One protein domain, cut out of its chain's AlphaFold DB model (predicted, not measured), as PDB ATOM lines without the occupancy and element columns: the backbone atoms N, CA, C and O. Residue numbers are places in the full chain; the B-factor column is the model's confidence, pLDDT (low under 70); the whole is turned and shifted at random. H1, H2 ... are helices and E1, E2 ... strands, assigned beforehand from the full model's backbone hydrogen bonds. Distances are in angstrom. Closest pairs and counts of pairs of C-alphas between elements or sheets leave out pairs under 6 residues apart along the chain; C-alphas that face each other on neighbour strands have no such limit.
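AT A GLANCE: This is residues 113 to 242 of the 243 residues of an uncharacterized protein of Rothia nasimurium (UniProt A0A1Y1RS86). A strongly twisted sheet of four strands, E5, E4, E1 and E7, has the longest helix, H2, packed on it, and from this body a long hairpin, E2 and E3, reaches out as an arm whose tip, residues 132 to 137, sticks out. Short E6 pairs beside E3 to make a second sheet, E3 and E5 run on into E4 and E6 to join the two sheets, and small H1 only grazes the second one. The printed part has 130 residues, with seven named strands and three named helices in the order E1 E2 E3 E4 E5 E6 H1 E7 H2 H3; both sheets, E5 E4 E1 E7 and E2 E3 E6, are antiparallel, and the class is mixed, helices and strands. It is only just compact, close to loose, with a radius of gyration of the C-alphas of 16.5 A and spans of 59 by 28 by 28 A, the arm adding to the length.

HOW THE PARTS SIT: E1, residues 113 to 119, is antiparallel to E7, residues 199 to 206, with N 117 and O 201 2.7 A apart. E2, residues 122 to 131, bends by 52 degrees at residue 125 and forms a hairpin with E3, residues 138 to 145; N 128 and O 141 are 2.9 A apart. E3 runs on at 53 degrees into E4, residues 147 to 151, which is antiparallel to E1, with N 149 and O 118 3.0 A apart. E4 and E5, residues 157 to 162, form a hairpin, with N 148 and O 160 2.8 A apart. E5 runs on at 67 degrees into E6, residues 165 to 167, antiparallel to E3, with N 165 and O 144 2.9 A apart. H1, residues 171 to 176, only grazes the sheet E2 E3 E6; its closest C-alphas to E2 are those of Leu 124 and Pro 171, 6.8 A. H2, residues 222 to 235, is on the sheet E5 E4 E1 E7 at a height over the sheet of 9.2 A, in two layers, a helix on one face of a sheet. The closest C-alphas of E7 and H2 are those of Val 202 and Glu 225, 5.8 A. H3, residues 239 to 242, is apart from H2. In H1 and H2 every O i to N i+4 pair is within hydrogen-bond range; H3 is too short for such a pair.

IN THESE COORDINATES: E1 begins at C-alpha 113 (-45.760, 4.185, 40.223). E2 is 26.5 A long, E3 23.2 A, E7 21.7 A and H2 19.8 A. H3 ends at C-alpha 242 (-58.399, -7.878, 19.979).

THE WHOLE: The C-alphas farthest apart, of Lys 134 and Lys 240, are 61.2 A apart. The printed part has no cut. The links H1 to E7 and E7 to H2 are long. Mean pLDDT of the printed part is 87.5; residues 131 to 138, 209 to 211 and 240 to 242 are under 70.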
ATOM      1  N   GLU A 113     -44.742   4.284  41.261       92.12
ATOM      2  CA  GLU A 113     -45.760   4.185  40.223       92.12
ATOM      3  C   GLU A 113     -46.197   2.730  40.093       92.12
ATOM      4  O   GLU A 113     -45.393   1.818  40.290       92.12
ATOM      5  N   TYR A 114     -47.474   2.510  39.797       93.75
ATOM      6  CA  TYR A 114     -48.038   1.172  39.673       93.75
ATOM      7  C   TYR A 114     -48.416   0.902  38.227       93.75
ATOM      8  O   TYR A 114     -49.105   1.711  37.609       93.75
ATOM      9  N   TYR A 115     -47.991  -0.250  37.719       94.50
ATOM     10  CA  TYR A 115     -48.257  -0.676  36.350       94.50
ATOM     11  C   TYR A 115     -48.733  -2.130  36.338       94.50
ATOM     12  O   TYR A 115     -48.225  -2.936  37.122       94.50
ATOM     13  N   PRO A 116     -49.662  -2.507  35.448       96.25
ATOM     14  CA  PRO A 116     -49.857  -3.898  35.081       96.25
ATOM     15  C   PRO A 116     -48.567  -4.469  34.497       96.25
ATOM     16  O   PRO A 116     -47.891  -3.828  33.691       96.25
ATOM     17  N   ALA A 117     -48.251  -5.696  34.874       96.31
ATOM     18  CA  ALA A 117     -47.128  -6.439  34.355       96.31
ATOM     19  C   ALA A 117     -47.517  -7.890  34.101       96.31
ATOM     20  O   ALA A 117     -48.156  -8.527  34.942       96.31
ATOM     21  N   LEU A 118     -47.088  -8.415  32.959       95.62
ATOM     22  CA  LEU A 118     -47.112  -9.843  32.691       95.62
ATOM     23  C   LEU A 118     -45.917 -10.480  33.393       95.62
ATOM     24  O   LEU A 118     -44.776 -10.057  33.188       95.62
ATOM     25  N   ILE A 119     -46.181 -11.482  34.223       95.94
ATOM     26  CA  ILE A 119     -45.150 -12.230  34.934       95.94
ATOM     27  C   ILE A 119     -44.707 -13.390  34.050       95.94
ATOM     28  O   ILE A 119     -45.520 -14.247  33.709       95.94
ATOM     29  N   GLY A 120     -43.425 -13.436  33.704       95.25
ATOM     30  CA  GLY A 120     -42.845 -14.562  32.982       95.25
ATOM     31  C   GLY A 120     -42.620 -15.791  33.857       95.25
ATOM     32  O   GLY A 120     -43.168 -15.922  34.958       95.25
ATOM     33  N   GLN A 121     -41.767 -16.685  33.375       95.44
ATOM     34  CA  GLN A 121     -41.330 -17.866  34.112       95.44
ATOM     35  C   GLN A 121     -40.515 -17.459  35.348       95.44
ATOM     36  O   GLN A 121     -39.584 -16.656  35.266       95.44
ATOM     37  N   ILE A 122     -40.858 -18.007  36.514       95.25
ATOM     38  CA  ILE A 122     -40.126 -17.728  37.757       95.25
ATOM     39  C   ILE A 122     -38.961 -18.703  37.928       95.25
ATOM     40  O   ILE A 122     -39.049 -19.856  37.520       95.25
ATOM     41  N   TYR A 123     -37.890 -18.273  38.588       94.94
ATOM     42  CA  TYR A 123     -36.741 -19.133  38.880       94.94
ATOM     43  C   TYR A 123     -36.233 -18.921  40.304       94.94
ATOM     44  O   TYR A 123     -36.292 -17.818  40.860       94.94
ATOM     45  N   LEU A 124     -35.751 -20.001  40.917       95.06
ATOM     46  CA  LEU A 124     -35.221 -19.971  42.276       95.06
ATOM     47  C   LEU A 124     -33.836 -19.322  42.270       95.06
ATOM     48  O   LEU A 124     -32.917 -19.788  41.611       95.06
ATOM     49  N   THR A 125     -33.670 -18.258  43.047       93.25
ATOM     50  CA  THR A 125     -32.393 -17.545  43.164       93.25
ATOM     51  C   THR A 125     -31.599 -18.016  44.377       93.25
ATOM     52  O   THR A 125     -30.387 -18.215  44.304       93.25
ATOM     53  N   ARG A 126     -32.262 -18.174  45.529       91.75
ATOM     54  CA  ARG A 126     -31.579 -18.490  46.787       91.75
ATOM     55  C   ARG A 126     -32.479 -19.255  47.741       91.75
ATOM     56  O   ARG A 126     -33.674 -18.994  47.848       91.75
ATOM     57  N   VAL A 127     -31.867 -20.151  48.509       90.50
ATOM     58  CA  VAL A 127     -32.503 -20.822  49.645       90.50
ATOM     59  C   VAL A 127     -31.797 -20.387  50.919       90.50
ATOM     60  O   VAL A 127     -30.578 -20.503  51.032       90.50
ATOM     61  N   HIS A 128     -32.552 -19.883  51.889       87.62
ATOM     62  CA  HIS A 128     -32.018 -19.517  53.195       87.62
ATOM     63  C   HIS A 128     -32.640 -20.388  54.277       87.62
ATOM     64  O   HIS A 128     -33.859 -20.422  54.430       87.62
ATOM     65  N   ARG A 129     -31.803 -21.072  55.056       83.50
ATOM     66  CA  ARG A 129     -32.244 -21.829  56.229       83.50
ATOM     67  C   ARG A 129     -31.924 -21.030  57.478       83.50
ATOM     68  O   ARG A 129     -30.760 -20.800  57.793       83.50
ATOM     69  N   SER A 130     -32.966 -20.607  58.180       78.56
ATOM     70  CA  SER A 130     -32.819 -19.986  59.488       78.56
ATOM     71  C   SER A 130     -32.874 -21.068  60.558       78.56
ATOM     72  O   SER A 130     -33.885 -21.759  60.718       78.56
ATOM     73  N   HIS A 131     -31.770 -21.205  61.287       68.38
ATOM     74  CA  HIS A 131     -31.704 -22.004  62.501       68.38
ATOM     75  C   HIS A 131     -32.109 -21.113  63.675       68.38
ATOM     76  O   HIS A 131     -31.308 -20.324  64.174       68.38
ATOM     77  N   ILE A 132     -33.366 -21.213  64.104       60.75
ATOM     78  CA  ILE A 132     -33.786 -20.623  65.376       60.75
ATOM     79  C   ILE A 132     -33.283 -21.570  66.468       60.75
ATOM     80  O   ILE A 132     -33.597 -22.757  66.470       60.75
ATOM     81  N   SER A 133     -32.412 -21.077  67.344       54.62
ATOM     82  CA  SER A 133     -31.711 -21.906  68.321       54.62
ATOM     83  C   SER A 133     -32.659 -22.563  69.341       54.62
ATOM     84  O   SER A 133     -33.631 -21.969  69.803       54.62
ATOM     85  N   LYS A 134     -32.298 -23.802  69.714       52.09
ATOM     86  CA  LYS A 134     -32.831 -24.677  70.785       52.09
ATOM     87  C   LYS A 134     -34.186 -25.368  70.600       52.09
ATOM     88  O   LYS A 134     -34.480 -26.254  71.395       52.09
ATOM     89  N   ILE A 135     -34.962 -25.066  69.565       55.97
ATOM     90  CA  ILE A 135     -36.139 -25.869  69.198       55.97
ATOM     91  C   ILE A 135     -35.977 -26.213  67.724       55.97
ATOM     92  O   ILE A 135     -35.736 -25.325  66.917       55.97
ATOM     93  N   GLU A 136     -36.056 -27.494  67.390       54.00
ATOM     94  CA  GLU A 136     -35.697 -28.130  66.114       54.00
ATOM     95  C   GLU A 136     -36.578 -27.724  64.906       54.00
ATOM     96  O   GLU A 136     -36.828 -28.507  64.001       54.00
ATOM     97  N   ASN A 137     -37.059 -26.480  64.851       57.59
ATOM     98  CA  ASN A 137     -37.827 -25.929  63.740       57.59
ATOM     99  C   ASN A 137     -36.928 -25.056  62.861       57.59
ATOM    100  O   ASN A 137     -36.888 -23.830  62.992       57.59
ATOM    101  N   SER A 138     -36.213 -25.696  61.932       66.56
ATOM    102  CA  SER A 138     -35.559 -24.967  60.842       66.56
ATOM    103  C   SER A 138     -36.621 -24.373  59.910       66.56
ATOM    104  O   SER A 138     -37.472 -25.091  59.382       66.56
ATOM    105  N   LYS A 139     -36.603 -23.050  59.713       80.00
ATOM    106  CA  LYS A 139     -37.427 -22.401  58.684       80.00
ATOM    107  C   LYS A 139     -36.598 -22.263  57.418       80.00
ATOM    108  O   LYS A 139     -35.520 -21.670  57.450       80.00
ATOM    109  N   THR A 140     -37.111 -22.804  56.319       85.50
ATOM    110  CA  THR A 140     -36.510 -22.641  54.993       85.50
ATOM    111  C   THR A 140     -37.288 -21.585  54.225       85.50
ATOM    112  O   THR A 140     -38.503 -21.690  54.092       85.50
ATOM    113  N   TYR A 141     -36.573 -20.582  53.733       87.75
ATOM    114  CA  TYR A 141     -37.088 -19.497  52.912       87.75
ATOM    115  C   TYR A 141     -36.580 -19.687  51.485       87.75
ATOM    116  O   TYR A 141     -35.376 -19.889  51.284       87.75
ATOM    117  N   TYR A 142     -37.485 -19.626  50.513       91.25
ATOM    118  CA  TYR A 142     -37.167 -19.767  49.096       91.25
ATOM    119  C   TYR A 142     -37.376 -18.428  48.406       91.25
ATOM    120  O   TYR A 142     -38.458 -17.852  48.475       91.25
ATOM    121  N   TYR A 143     -36.335 -17.943  47.749       93.38
ATOM    122  CA  TYR A 143     -36.325 -16.638  47.115       93.38
ATOM    123  C   TYR A 143     -36.261 -16.789  45.603       93.38
ATOM    124  O   TYR A 143     -35.397 -17.502  45.092       93.38
ATOM    125  N   TYR A 144     -37.162 -16.104  44.911       94.88
ATOM    126  CA  TYR A 144     -37.369 -16.205  43.475       94.88
ATOM    127  C   TYR A 144     -37.230 -14.848  42.799       94.88
ATOM    128  O   TYR A 144     -37.294 -13.794  43.440       94.88
ATOM    129  N   LYS A 145     -37.063 -14.898  41.482       95.62
ATOM    130  CA  LYS A 145     -37.153 -13.750  40.585       95.62
ATOM    131  C   LYS A 145     -37.950 -14.122  39.344       95.62
ATOM    132  O   LYS A 145     -38.118 -15.300  39.037       95.62
ATOM    133  N   ALA A 146     -38.424 -13.096  38.649       95.88
ATOM    134  CA  ALA A 146     -39.167 -13.223  37.407       95.88
ATOM    135  C   ALA A 146     -38.729 -12.134  36.413       95.88
ATOM    136  O   ALA A 146     -38.530 -10.985  36.825       95.88
ATOM    137  N   PRO A 147     -38.581 -12.440  35.117       96.44
ATOM    138  CA  PRO A 147     -38.683 -11.429  34.077       96.44
ATOM    139  C   PRO A 147     -40.144 -10.965  33.966       96.44
ATOM    140  O   PRO A 147     -41.078 -11.747  34.149       96.44
ATOM    141  N   LEU A 148     -40.345  -9.678  33.703       96.69
ATOM    142  CA  LEU A 148     -41.653  -9.033  33.652       96.69
ATOM    143  C   LEU A 148     -41.772  -8.184  32.380       96.69
ATOM    144  O   LEU A 148     -40.794  -7.572  31.950       96.69
ATOM    145  N   LEU A 149     -42.979  -8.076  31.827       95.62
ATOM    146  CA  LEU A 149     -43.314  -7.076  30.807       95.62
ATOM    147  C   LEU A 149     -44.307  -6.078  31.390       95.62
ATOM    148  O   LEU A 149     -45.470  -6.416  31.584       95.62
ATOM    149  N   LEU A 150     -43.851  -4.854  31.656       95.12
ATOM    150  CA  LEU A 150     -44.727  -3.762  32.081       95.12
ATOM    151  C   LEU A 150     -45.570  -3.292  30.901       95.12
ATOM    152  O   LEU A 150     -45.006  -3.032  29.838       95.12
ATOM    153  N   LEU A 151     -46.872  -3.114  31.100       95.00
ATOM    154  CA  LEU A 151     -47.736  -2.392  30.173       95.00
ATOM    155  C   LEU A 151     -47.682  -0.899  30.510       95.00
ATOM    156  O   LEU A 151     -48.038  -0.493  31.617       95.00
ATOM    157  N   LEU A 152     -47.218  -0.097  29.556       93.69
ATOM    158  CA  LEU A 152     -47.118   1.348  29.697       93.69
ATOM    159  C   LEU A 152     -48.404   2.046  29.217       93.69
ATOM    160  O   LEU A 152     -49.151   1.474  28.419       93.69
ATOM    161  N   PRO A 153     -48.661   3.294  29.655       92.88
ATOM    162  CA  PRO A 153     -49.885   4.020  29.310       92.88
ATOM    163  C   PRO A 153     -50.096   4.281  27.819       92.88
ATOM    164  O   PRO A 153     -51.223   4.479  27.378       92.88
ATOM    165  N   ASP A 154     -49.017   4.297  27.040       91.19
ATOM    166  CA  ASP A 154     -49.054   4.439  25.583       91.19
ATOM    167  C   ASP A 154     -49.383   3.117  24.856       91.19
ATOM    168  O   ASP A 154     -49.412   3.069  23.624       91.19
ATOM    169  N   GLY A 155     -49.619   2.040  25.611       90.38
ATOM    170  CA  GLY A 155     -49.887   0.697  25.109       90.38
ATOM    171  C   GLY A 155     -48.647  -0.057  24.641       90.38
ATOM    172  O   GLY A 155     -48.769  -1.159  24.098       90.38
ATOM    173  N   SER A 156     -47.452   0.511  24.825       92.44
ATOM    174  CA  SER A 156     -46.199  -0.208  24.629       92.44
ATOM    175  C   SER A 156     -45.885  -1.098  25.834       92.44
ATOM    176  O   SER A 156     -46.447  -0.944  26.921       92.44
ATOM    177  N   THR A 157     -44.972  -2.050  25.645       93.38
ATOM    178  CA  THR A 157     -44.484  -2.893  26.736       93.38
ATOM    179  C   THR A 157     -43.003  -2.706  26.975       93.38
ATOM    180  O   THR A 157     -42.227  -2.596  26.023       93.38
ATOM    181  N   ARG A 158     -42.598  -2.743  28.244       93.31
ATOM    182  CA  ARG A 158     -41.203  -2.578  28.652       93.31
ATOM    183  C   ARG A 158     -40.724  -3.777  29.472       93.31
ATOM    184  O   ARG A 158     -41.315  -4.044  30.519       93.31
ATOM    185  N   PRO A 159     -39.659  -4.478  29.042       94.62
ATOM    186  CA  PRO A 159     -39.086  -5.558  29.829       94.62
ATOM    187  C   PRO A 159     -38.396  -4.996  31.070       94.62
ATOM    188  O   PRO A 159     -37.673  -4.003  30.988       94.62
ATOM    189  N   VAL A 160     -38.638  -5.634  32.210       94.88
ATOM    190  CA  VAL A 160     -37.974  -5.375  33.493       94.88
ATOM    191  C   VAL A 160     -37.810  -6.691  34.255       94.88
ATOM    192  O   VAL A 160     -38.360  -7.718  33.864       94.88
ATOM    193  N   HIS A 161     -37.088  -6.678  35.372       94.50
ATOM    194  CA  HIS A 161     -37.024  -7.822  36.284       94.50
ATOM    195  C   HIS A 161     -37.707  -7.529  37.614       94.50
ATOM    196  O   HIS A 161     -37.723  -6.397  38.091       94.50
ATOM    197  N   SER A 162     -38.223  -8.559  38.270       94.38
ATOM    198  CA  SER A 162     -38.668  -8.412  39.648       94.38
ATOM    199  C   SER A 162     -37.476  -8.183  40.588       94.38
ATOM    200  O   SER A 162     -36.356  -8.660  40.358       94.38
ATOM    201  N   TYR A 163     -37.721  -7.516  41.716       92.06
ATOM    202  CA  TYR A 163     -36.891  -7.732  42.899       92.06
ATOM    203  C   TYR A 163     -36.987  -9.193  43.368       92.06
ATOM    204  O   TYR A 163     -37.839  -9.960  42.914       92.06
ATOM    205  N   GLU A 164     -36.056  -9.603  44.230       92.38
ATOM    206  CA  GLU A 164     -36.107 -10.927  44.851       92.38
ATOM    207  C   GLU A 164     -37.328 -10.994  45.777       92.38
ATOM    208  O   GLU A 164     -37.477 -10.145  46.653       92.38
ATOM    209  N   PHE A 165     -38.186 -11.994  45.585       91.12
ATOM    210  CA  PHE A 165     -39.411 -12.172  46.361       91.12
ATOM    211  C   PHE A 165     -39.463 -13.564  46.992       91.12
ATOM    212  O   PHE A 165     -38.947 -14.539  46.446       91.12
ATOM    213  N   GLU A 166     -40.056 -13.659  48.180       90.00
ATOM    214  CA  GLU A 166     -40.132 -14.911  48.931       90.00
ATOM    215  C   GLU A 166     -41.364 -15.728  48.529       90.00
ATOM    216  O   GLU A 166     -42.487 -15.238  48.552       90.00
ATOM    217  N   LEU A 167     -41.174 -17.014  48.254       88.38
ATOM    218  CA  LEU A 167     -42.262 -17.971  48.109       88.38
ATOM    219  C   LEU A 167     -42.138 -19.096  49.140       88.38
ATOM    220  O   LEU A 167     -41.060 -19.462  49.603       88.38
ATOM    221  N   LYS A 168     -43.280 -19.700  49.481       86.50
ATOM    222  CA  LYS A 168     -43.388 -20.668  50.590       86.50
ATOM    223  C   LYS A 168     -42.823 -22.065  50.304       86.50
ATOM    224  O   LYS A 168     -42.762 -22.877  51.222       86.50
ATOM    225  N   ALA A 169     -42.495 -22.380  49.055       86.38
ATOM    226  CA  ALA A 169     -42.241 -23.753  48.622       86.38
ATOM    227  C   ALA A 169     -41.154 -23.838  47.542       86.38
ATOM    228  O   ALA A 169     -40.685 -22.820  47.028       86.38
ATOM    229  N   THR A 170     -40.753 -25.069  47.221       88.19
ATOM    230  CA  THR A 170     -39.744 -25.390  46.203       88.19
ATOM    231  C   THR A 170     -40.278 -25.214  44.776       88.19
ATOM    232  O   THR A 170     -41.497 -25.249  44.576       88.19
ATOM    233  N   PRO A 171     -39.386 -25.122  43.770       87.31
ATOM    234  CA  PRO A 171     -39.774 -25.059  42.360       87.31
ATOM    235  C   PRO A 171     -40.704 -26.204  41.952       87.31
ATOM    236  O   PRO A 171     -41.749 -25.975  41.350       87.31
ATOM    237  N   THR A 172     -40.395 -27.429  42.387       88.38
ATOM    238  CA  THR A 172     -41.189 -28.634  42.101       88.38
ATOM    239  C   THR A 172     -42.633 -28.519  42.589       88.38
ATOM    240  O   THR A 172     -43.553 -28.965  41.910       88.38
ATOM    241  N   TRP A 173     -42.854 -27.906  43.756       90.81
ATOM    242  CA  TRP A 173     -44.202 -27.723  44.296       90.81
ATOM    243  C   TRP A 173     -45.031 -26.763  43.435       90.81
ATOM    244  O   TRP A 173     -46.207 -27.018  43.181       90.81
ATOM    245  N   TYR A 174     -44.415 -25.673  42.972       89.25
ATOM    246  CA  TYR A 174     -45.069 -24.684  42.113       89.25
ATOM    247  C   TYR A 174     -45.305 -25.221  40.700       89.25
ATOM    248  O   TYR A 174     -46.416 -25.088  40.188       89.25
ATOM    249  N   SER A 175     -44.322 -25.920  40.128       85.69
ATOM    250  CA  SER A 175     -44.453 -26.608  38.840       85.69
ATOM    251  C   SER A 175     -45.612 -27.618  38.857       85.69
ATOM    252  O   SER A 175     -46.482 -27.583  37.988       85.69
ATOM    253  N   PHE A 176     -45.744 -28.426  39.921       87.12
ATOM    254  CA  PHE A 176     -46.890 -29.334  40.094       87.12
ATOM    255  C   PHE A 176     -48.244 -28.601  40.132       87.12
ATOM    256  O   PHE A 176     -49.272 -29.142  39.723       87.12
ATOM    257  N   ARG A 177     -48.263 -27.349  40.601       87.06
ATOM    258  CA  ARG A 177     -49.450 -26.481  40.609       87.06
ATOM    259  C   ARG A 177     -49.614 -25.638  39.347       87.06
ATOM    260  O   ARG A 177     -50.431 -24.721  39.354       87.06
ATOM    261  N   LYS A 178     -48.909 -25.990  38.269       87.00
ATOM    262  CA  LYS A 178     -48.982 -25.333  36.958       87.00
ATOM    263  C   LYS A 178     -48.534 -23.870  36.970       87.00
ATOM    264  O   LYS A 178     -48.967 -23.097  36.123       87.00
ATOM    265  N   PHE A 179     -47.677 -23.493  37.916       89.25
ATOM    266  CA  PHE A 179     -46.890 -22.277  37.751       89.25
ATOM    267  C   PHE A 179     -45.760 -22.562  36.768       89.25
ATOM    268  O   PHE A 179     -45.136 -23.624  36.821       89.25
ATOM    269  N   ASN A 180     -45.488 -21.594  35.905       93.19
ATOM    270  CA  ASN A 180     -44.382 -21.641  34.968       93.19
ATOM    271  C   ASN A 180     -43.099 -21.310  35.735       93.19
ATOM    272  O   ASN A 180     -42.857 -20.159  36.111       93.19
ATOM    273  N   VAL A 181     -42.331 -22.354  36.043       94.00
ATOM    274  CA  VAL A 181     -41.090 -22.290  36.816       94.00
ATOM    275  C   VAL A 181     -39.987 -22.950  36.008       94.00
ATOM    276  O   VAL A 181     -40.186 -24.062  35.524       94.00
ATOM    277  N   VAL A 182     -38.842 -22.287  35.904       93.81
ATOM    278  CA  VAL A 182     -37.647 -22.797  35.222       93.81
ATOM    279  C   VAL A 182     -36.485 -22.939  36.200       93.81
ATOM    280  O   VAL A 182     -36.519 -22.407  37.319       93.81
ATOM    281  N   ASP A 183     -35.456 -23.673  35.785       90.31
ATOM    282  CA  ASP A 183     -34.342 -24.041  36.658       90.31
ATOM    283  C   ASP A 183     -33.334 -22.899  36.845       90.31
ATOM    284  O   ASP A 183     -32.644 -22.841  37.868       90.31
ATOM    285  N   SER A 184     -33.259 -21.969  35.887       91.12
ATOM    286  CA  SER A 184     -32.215 -20.944  35.828       91.12
ATOM    287  C   SER A 184     -32.724 -19.579  35.352       91.12
ATOM    288  O   SER A 184     -33.832 -19.437  34.834       91.12
ATOM    289  N   ALA A 185     -31.908 -18.541  35.552       91.69
ATOM    290  CA  ALA A 185     -32.233 -17.190  35.098       91.69
ATOM    291  C   ALA A 185     -32.128 -17.062  33.570       91.69
ATOM    292  O   ALA A 185     -32.827 -16.248  32.975       91.69
ATOM    293  N   GLU A 186     -31.246 -17.851  32.958       92.31
ATOM    294  CA  GLU A 186     -30.951 -17.870  31.528       92.31
ATOM    295  C   GLU A 186     -32.105 -18.453  30.704       92.31
ATOM    296  O   GLU A 186     -32.311 -18.050  29.561       92.31
ATOM    297  N   GLU A 187     -32.867 -19.375  31.292       91.38
ATOM    298  CA  GLU A 187     -34.068 -19.968  30.692       91.38
ATOM    299  C   GLU A 187     -35.320 -19.121  30.908       91.38
ATOM    300  O   GLU A 187     -36.295 -19.274  30.180       91.38
ATOM    301  N   ALA A 188     -35.317 -18.243  31.912       92.56
ATOM    302  CA  ALA A 188     -36.508 -17.511  32.306       92.56
ATOM    303  C   ALA A 188     -36.886 -16.462  31.261       92.56
ATOM    304  O   ALA A 188     -36.184 -15.465  31.063       92.56
ATOM    305  N   THR A 189     -38.050 -16.645  30.647       93.81
ATOM    306  CA  THR A 189     -38.577 -15.742  29.624       93.81
ATOM    307  C   THR A 189     -39.921 -15.137  30.014       93.81
ATOM    308  O   THR A 189     -40.611 -15.588  30.930       93.81
ATOM    309  N   VAL A 190     -40.271 -14.050  29.328       94.50
ATOM    310  CA  VAL A 190     -41.581 -13.402  29.385       94.50
ATOM    311  C   VAL A 190     -41.944 -12.961  27.971       94.50
ATOM    312  O   VAL A 190     -41.124 -12.362  27.272       94.50
ATOM    313  N   SER A 191     -43.157 -13.268  27.523       89.94
ATOM    314  CA  SER A 191     -43.586 -12.962  26.155       89.94
ATOM    315  C   SER A 191     -45.093 -12.783  26.091       89.94
ATOM    316  O   SER A 191     -45.829 -13.614  26.601       89.94
ATOM    317  N   LEU A 192     -45.571 -11.745  25.405       86.44
ATOM    318  CA  LEU A 192     -47.011 -11.551  25.173       86.44
ATOM    319  C   LEU A 192     -47.647 -12.676  24.340       86.44
ATOM    320  O   LEU A 192     -48.860 -12.854  24.392       86.44
ATOM    321  N   TYR A 193     -46.842 -13.394  23.557       83.12
ATOM    322  CA  TYR A 193     -47.307 -14.397  22.596       83.12
ATOM    323  C   TYR A 193     -47.139 -15.831  23.090       83.12
ATOM    324  O   TYR A 193     -47.558 -16.761  22.409       83.12
ATOM    325  N   ASP A 194     -46.501 -16.007  24.245       78.00
ATOM    326  CA  ASP A 194     -46.295 -17.317  24.845       78.00
ATOM    327  C   ASP A 194     -47.374 -17.598  25.900       78.00
ATOM    328  O   ASP A 194     -47.880 -16.700  26.578       78.00
ATOM    329  N   HIS A 195     -47.731 -18.866  26.047       78.25
ATOM    330  CA  HIS A 195     -48.625 -19.345  27.091       78.25
ATOM    331  C   HIS A 195     -47.873 -19.696  28.384       78.25
ATOM    332  O   HIS A 195     -48.508 -19.912  29.416       78.25
ATOM    333  N   GLU A 196     -46.537 -19.684  28.370       87.31
ATOM    334  CA  GLU A 196     -45.682 -20.002  29.521       87.31
ATOM    335  C   GLU A 196     -45.468 -18.825  30.499       87.31
ATOM    336  O   GLU A 196     -44.446 -18.714  31.173       87.31
ATOM    337  N   ASN A 197     -46.467 -17.950  30.645       92.06
ATOM    338  CA  ASN A 197     -46.456 -16.861  31.626       92.06
ATOM    339  C   ASN A 197     -47.271 -17.217  32.877       92.06
ATOM    340  O   ASN A 197     -48.198 -18.020  32.830       92.06
ATOM    341  N   ASN A 198     -46.969 -16.587  34.008       92.31
ATOM    342  CA  ASN A 198     -47.702 -16.751  35.269       92.31
ATOM    343  C   ASN A 198     -48.895 -15.783  35.419       92.31
ATOM    344  O   ASN A 198     -49.533 -15.747  36.470       92.31
ATOM    345  N   GLY A 199     -49.219 -15.028  34.364       92.00
ATOM    346  CA  GLY A 199     -50.374 -14.131  34.297       92.00
ATOM    347  C   GLY A 199     -50.048 -12.663  34.576       92.00
ATOM    348  O   GLY A 199     -48.889 -12.282  34.742       92.00
ATOM    349  N   TRP A 200     -51.089 -11.831  34.580       93.31
ATOM    350  CA  TRP A 200     -50.987 -10.388  34.800       93.31
ATOM    351  C   TRP A 200     -51.177 -10.032  36.273       93.31
ATOM    352  O   TRP A 200     -52.085 -10.542  36.927       93.31
ATOM    353  N   MET A 201     -50.359  -9.110  36.775       94.19
ATOM    354  CA  MET A 201     -50.527  -8.507  38.097       94.19
ATOM    355  C   MET A 201     -50.145  -7.030  38.089       94.19
ATOM    356  O   MET A 201     -49.537  -6.552  37.138       94.19
ATOM    357  N   VAL A 202     -50.456  -6.304  39.160       95.56
ATOM    358  CA  VAL A 202     -49.944  -4.943  39.357       95.56
ATOM    359  C   VAL A 202     -48.605  -4.999  40.080       95.56
ATOM    360  O   VAL A 202     -48.459  -5.721  41.060       95.56
ATOM    361  N   VAL A 203     -47.632  -4.219  39.616       94.88
ATOM    362  CA  VAL A 203     -46.300  -4.115  40.226       94.88
ATOM    363  C   VAL A 203     -45.955  -2.670  40.545       94.88
ATOM    364  O   VAL A 203     -46.409  -1.748  39.867       94.88
ATOM    365  N   GLY A 204     -45.142  -2.468  41.582       92.62
ATOM    366  CA  GLY A 204     -44.634  -1.155  41.970       92.62
ATOM    367  C   GLY A 204     -43.270  -0.873  41.348       92.62
ATOM    368  O   GLY A 204     -42.331  -1.647  41.519       92.62
ATOM    369  N   VAL A 205     -43.122   0.257  40.669       91.81
ATOM    370  CA  VAL A 205     -41.850   0.731  40.116       91.81
ATOM    371  C   VAL A 205     -41.384   1.935  40.922       91.81
ATOM    372  O   VAL A 205     -42.119   2.907  41.096       91.81
ATOM    373  N   ASN A 206     -40.150   1.879  41.421       89.31
ATOM    374  CA  ASN A 206     -39.511   3.033  42.040       89.31
ATOM    375  C   ASN A 206     -38.873   3.888  40.941       89.31
ATOM    376  O   ASN A 206     -37.885   3.488  40.339       89.31
ATOM    377  N   VAL A 207     -39.411   5.080  40.705       86.00
ATOM    378  CA  VAL A 207     -38.977   5.965  39.610       86.00
ATOM    379  C   VAL A 207     -37.562   6.517  39.837       86.00
ATOM    380  O   VAL A 207     -36.879   6.910  38.896       86.00
ATOM    381  N   HIS A 208     -37.087   6.530  41.084       79.44
ATOM    382  CA  HIS A 208     -35.756   7.027  41.432       79.44
ATOM    383  C   HIS A 208     -34.649   5.982  41.268       79.44
ATOM    384  O   HIS A 208     -33.518   6.315  40.910       79.44
ATOM    385  N   LYS A 209     -34.942   4.722  41.598       64.88
ATOM    386  CA  LYS A 209     -33.967   3.631  41.562       64.88
ATOM    387  C   LYS A 209     -34.142   2.840  40.281       64.88
ATOM    388  O   LYS A 209     -35.218   2.316  40.065       64.88
ATOM    389  N   ASP A 210     -33.055   2.725  39.522       58.28
ATOM    390  CA  ASP A 210     -32.814   1.737  38.463       58.28
ATOM    391  C   ASP A 210     -34.101   1.201  37.810       58.28
ATOM    392  O   ASP A 210     -34.693   0.217  38.258       58.28
ATOM    393  N   THR A 211     -34.548   1.878  36.749       67.06
ATOM    394  CA  THR A 211     -35.864   1.696  36.111       67.06
ATOM    395  C   THR A 211     -36.133   0.278  35.611       67.06
ATOM    396  O   THR A 211     -37.245  -0.013  35.176       67.06
ATOM    397  N   ASN A 212     -35.130  -0.597  35.621       83.50
ATOM    398  CA  ASN A 212     -35.216  -1.960  35.122       83.50
ATOM    399  C   ASN A 212     -35.704  -2.980  36.165       83.50
ATOM    400  O   ASN A 212     -35.603  -4.187  35.932       83.50
ATOM    401  N   ARG A 213     -36.198  -2.524  37.328       90.50
ATOM    402  CA  ARG A 213     -36.761  -3.404  38.357       90.50
ATOM    403  C   ARG A 213     -38.144  -2.990  38.840       90.50
ATOM    404  O   ARG A 213     -38.455  -1.804  38.907       90.50
ATOM    405  N   ALA A 214     -38.943  -3.985  39.218       91.75
ATOM    406  CA  ALA A 214     -40.265  -3.792  39.803       91.75
ATOM    407  C   ALA A 214     -40.488  -4.686  41.033       91.75
ATOM    408  O   ALA A 214     -39.971  -5.800  41.133       91.75
ATOM    409  N   GLU A 215     -41.265  -4.183  41.983       91.25
ATOM    410  CA  GLU A 215     -41.678  -4.881  43.194       91.25
ATOM    411  C   GLU A 215     -43.011  -5.594  42.938       91.25
ATOM    412  O   GLU A 215     -44.000  -4.953  42.580       91.25
ATOM    413  N   LEU A 216     -43.041  -6.917  43.124       88.00
ATOM    414  CA  LEU A 216     -44.273  -7.710  43.006       88.00
ATOM    415  C   LEU A 216     -45.141  -7.577  44.263       88.00
ATOM    416  O   LEU A 216     -46.363  -7.598  44.183       88.00
ATOM    417  N   TYR A 217     -44.527  -7.410  45.433       82.06
ATOM    418  CA  TYR A 217     -45.270  -7.128  46.654       82.06
ATOM    419  C   TYR A 217     -45.683  -5.663  46.680       82.06
ATOM    420  O   TYR A 217     -44.935  -4.788  47.115       82.06
ATOM    421  N   THR A 218     -46.890  -5.396  46.191       81.62
ATOM    422  CA  THR A 218     -47.493  -4.076  46.318       81.62
ATOM    423  C   THR A 218     -48.177  -3.943  47.679       81.62
ATOM    424  O   THR A 218     -48.698  -4.901  48.244       81.62
ATOM    425  N   GLU A 219     -48.191  -2.727  48.215       84.44
ATOM    426  CA  GLU A 219     -49.005  -2.379  49.385       84.44
ATOM    427  C   GLU A 219     -50.435  -1.964  48.977       84.44
ATOM    428  O   GLU A 219     -51.098  -1.204  49.693       84.44
ATOM    429  N   LEU A 220     -50.881  -2.393  47.790       87.75
ATOM    430  CA  LEU A 220     -52.230  -2.161  47.295       87.75
ATOM    431  C   LEU A 220     -53.182  -3.214  47.854       87.75
ATOM    432  O   LEU A 220     -52.820  -4.369  48.078       87.75
ATOM    433  N   ILE A 221     -54.437  -2.820  48.050       88.62
ATOM    434  CA  ILE A 221     -55.498  -3.795  48.309       88.62
ATOM    435  C   ILE A 221     -55.975  -4.427  46.994       88.62
ATOM    436  O   ILE A 221     -55.939  -3.758  45.959       88.62
ATOM    437  N   PRO A 222     -56.549  -5.645  47.018       89.44
ATOM    438  CA  PRO A 222     -57.026  -6.314  45.802       89.44
ATOM    439  C   PRO A 222     -57.999  -5.479  44.958       89.44
ATOM    440  O   PRO A 222     -57.981  -5.547  43.735       89.44
ATOM    441  N   ALA A 223     -58.830  -4.645  45.596       89.62
ATOM    442  CA  ALA A 223     -59.734  -3.744  44.884       89.62
ATOM    443  C   ALA A 223     -58.981  -2.689  44.050       89.62
ATOM    444  O   ALA A 223     -59.392  -2.402  42.930       89.62
ATOM    445  N   GLN A 224     -57.875  -2.144  44.569       93.38
ATOM    446  CA  GLN A 224     -57.027  -1.188  43.848       93.38
ATOM    447  C   GLN A 224     -56.289  -1.863  42.695       93.38
ATOM    448  O   GLN A 224     -56.227  -1.296  41.607       93.38
ATOM    449  N   GLU A 225     -55.768  -3.074  42.917       93.25
ATOM    450  CA  GLU A 225     -55.116  -3.849  41.858       93.25
ATOM    451  C   GLU A 225     -56.094  -4.134  40.715       93.25
ATOM    452  O   GLU A 225     -55.799  -3.835  39.559       93.25
ATOM    453  N   GLN A 226     -57.297  -4.618  41.034       94.62
ATOM    454  CA  GLN A 226     -58.326  -4.890  40.034       94.62
ATOM    455  C   GLN A 226     -58.772  -3.624  39.295       94.62
ATOM    456  O   GLN A 226     -58.943  -3.653  38.077       94.62
ATOM    457  N   ALA A 227     -58.967  -2.510  40.007       95.56
ATOM    458  CA  ALA A 227     -59.364  -1.249  39.389       95.56
ATOM    459  C   ALA A 227     -58.308  -0.748  38.397       95.56
ATOM    460  O   ALA A 227     -58.661  -0.319  37.300       95.56
ATOM    461  N   LEU A 228     -57.022  -0.854  38.748       95.62
ATOM    462  CA  LEU A 228     -55.934  -0.464  37.856       95.62
ATOM    463  C   LEU A 228     -55.818  -1.397  36.643       95.62
ATOM    464  O   LEU A 228     -55.637  -0.907  35.531       95.62
ATOM    465  N   LEU A 229     -55.963  -2.712  36.829       95.69
ATOM    466  CA  LEU A 229     -55.980  -3.669  35.716       95.69
ATOM    467  C   LEU A 229     -57.129  -3.371  34.743       95.69
ATOM    468  O   LEU A 229     -56.890  -3.254  33.544       95.69
ATOM    469  N   ASN A 230     -58.345  -3.160  35.256       95.69
ATOM    470  CA  ASN A 230     -59.513  -2.818  34.438       95.69
ATOM    471  C   ASN A 230     -59.330  -1.479  33.709       95.69
ATOM    472  O   ASN A 230     -59.708  -1.336  32.548       95.69
ATOM    473  N   PHE A 231     -58.758  -0.482  34.389       95.75
ATOM    474  CA  PHE A 231     -58.461   0.812  33.786       95.75
ATOM    475  C   PHE A 231     -57.471   0.671  32.628       95.75
ATOM    476  O   PHE A 231     -57.722   1.178  31.536       95.75
ATOM    477  N   ALA A 232     -56.373  -0.052  32.844       94.88
ATOM    478  CA  ALA A 232     -55.363  -0.274  31.822       94.88
ATOM    479  C   ALA A 232     -55.898  -1.096  30.644       94.88
ATOM    480  O   ALA A 232     -55.591  -0.784  29.496       94.88
ATOM    481  N   GLU A 233     -56.744  -2.096  30.898       93.31
ATOM    482  CA  GLU A 233     -57.429  -2.847  29.842       93.31
ATOM    483  C   GLU A 233     -58.248  -1.919  28.933       93.31
ATOM    484  O   GLU A 233     -58.203  -2.032  27.711       93.31
ATOM    485  N   GLN A 234     -58.959  -0.952  29.513       92.12
ATOM    486  CA  GLN A 234     -59.809  -0.036  28.752       92.12
ATOM    487  C   GLN A 234     -59.033   1.083  28.051       92.12
ATOM    488  O   GLN A 234     -59.445   1.528  26.977       92.12
ATOM    489  N   GLN A 235     -57.968   1.586  28.680       93.50
ATOM    490  CA  GLN A 235     -57.304   2.825  28.261       93.50
ATOM    491  C   GLN A 235     -55.938   2.608  27.608       93.50
ATOM    492  O   GLN A 235     -55.542   3.421  26.777       93.50
ATOM    493  N   TRP A 236     -55.204   1.560  27.987       92.88
ATOM    494  CA  TRP A 236     -53.809   1.364  27.575       92.88
ATOM    495  C   TRP A 236     -53.651   0.214  26.594       92.88
ATOM    496  O   TRP A 236     -52.819   0.300  25.694       92.88
ATOM    497  N   VAL A 237     -54.438  -0.858  26.734       88.50
ATOM    498  CA  VAL A 237     -54.353  -1.996  25.814       88.50
ATOM    499  C   VAL A 237     -54.738  -1.534  24.403       88.50
ATOM    500  O   VAL A 237     -55.857  -1.059  24.176       88.50
ATOM    501  N   PRO A 238     -53.834  -1.665  23.414       79.19
ATOM    502  CA  PRO A 238     -54.140  -1.262  22.053       79.19
ATOM    503  C   PRO A 238     -55.319  -2.068  21.500       79.19
ATOM    504  O   PRO A 238     -55.295  -3.296  21.517       79.19
ATOM    505  N   LYS A 239     -56.304  -1.402  20.884       72.81
ATOM    506  CA  LYS A 239     -57.466  -2.075  20.256       72.81
ATOM    507  C   LYS A 239     -57.084  -3.164  19.239       72.81
ATOM    508  O   LYS A 239     -57.853  -4.087  19.011       72.81
ATOM    509  N   LYS A 240     -55.886  -3.065  18.655       65.56
ATOM    510  CA  LYS A 240     -55.297  -4.049  17.733       65.56
ATOM    511  C   LYS A 240     -54.928  -5.395  18.379       65.56
ATOM    512  O   LYS A 240     -54.603  -6.311  17.647       65.56
ATOM    513  N   TRP A 241     -54.929  -5.519  19.708       64.06
ATOM    514  CA  TRP A 241     -54.701  -6.802  20.393       64.06
ATOM    515  C   TRP A 241     -55.950  -7.700  20.405       64.06
ATOM    516  O   TRP A 241     -55.845  -8.876  20.727       64.06
ATOM    517  N   TYR A 242     -57.121  -7.156  20.047       56.41
ATOM    518  CA  TYR A 242     -58.399  -7.878  19.979       56.41
ATOM    519  C   TYR A 242     -58.797  -8.303  18.549       56.41
ATOM    520  O   TYR A 242     -59.926  -8.750  18.347       56.41
TER     521      TYR A 242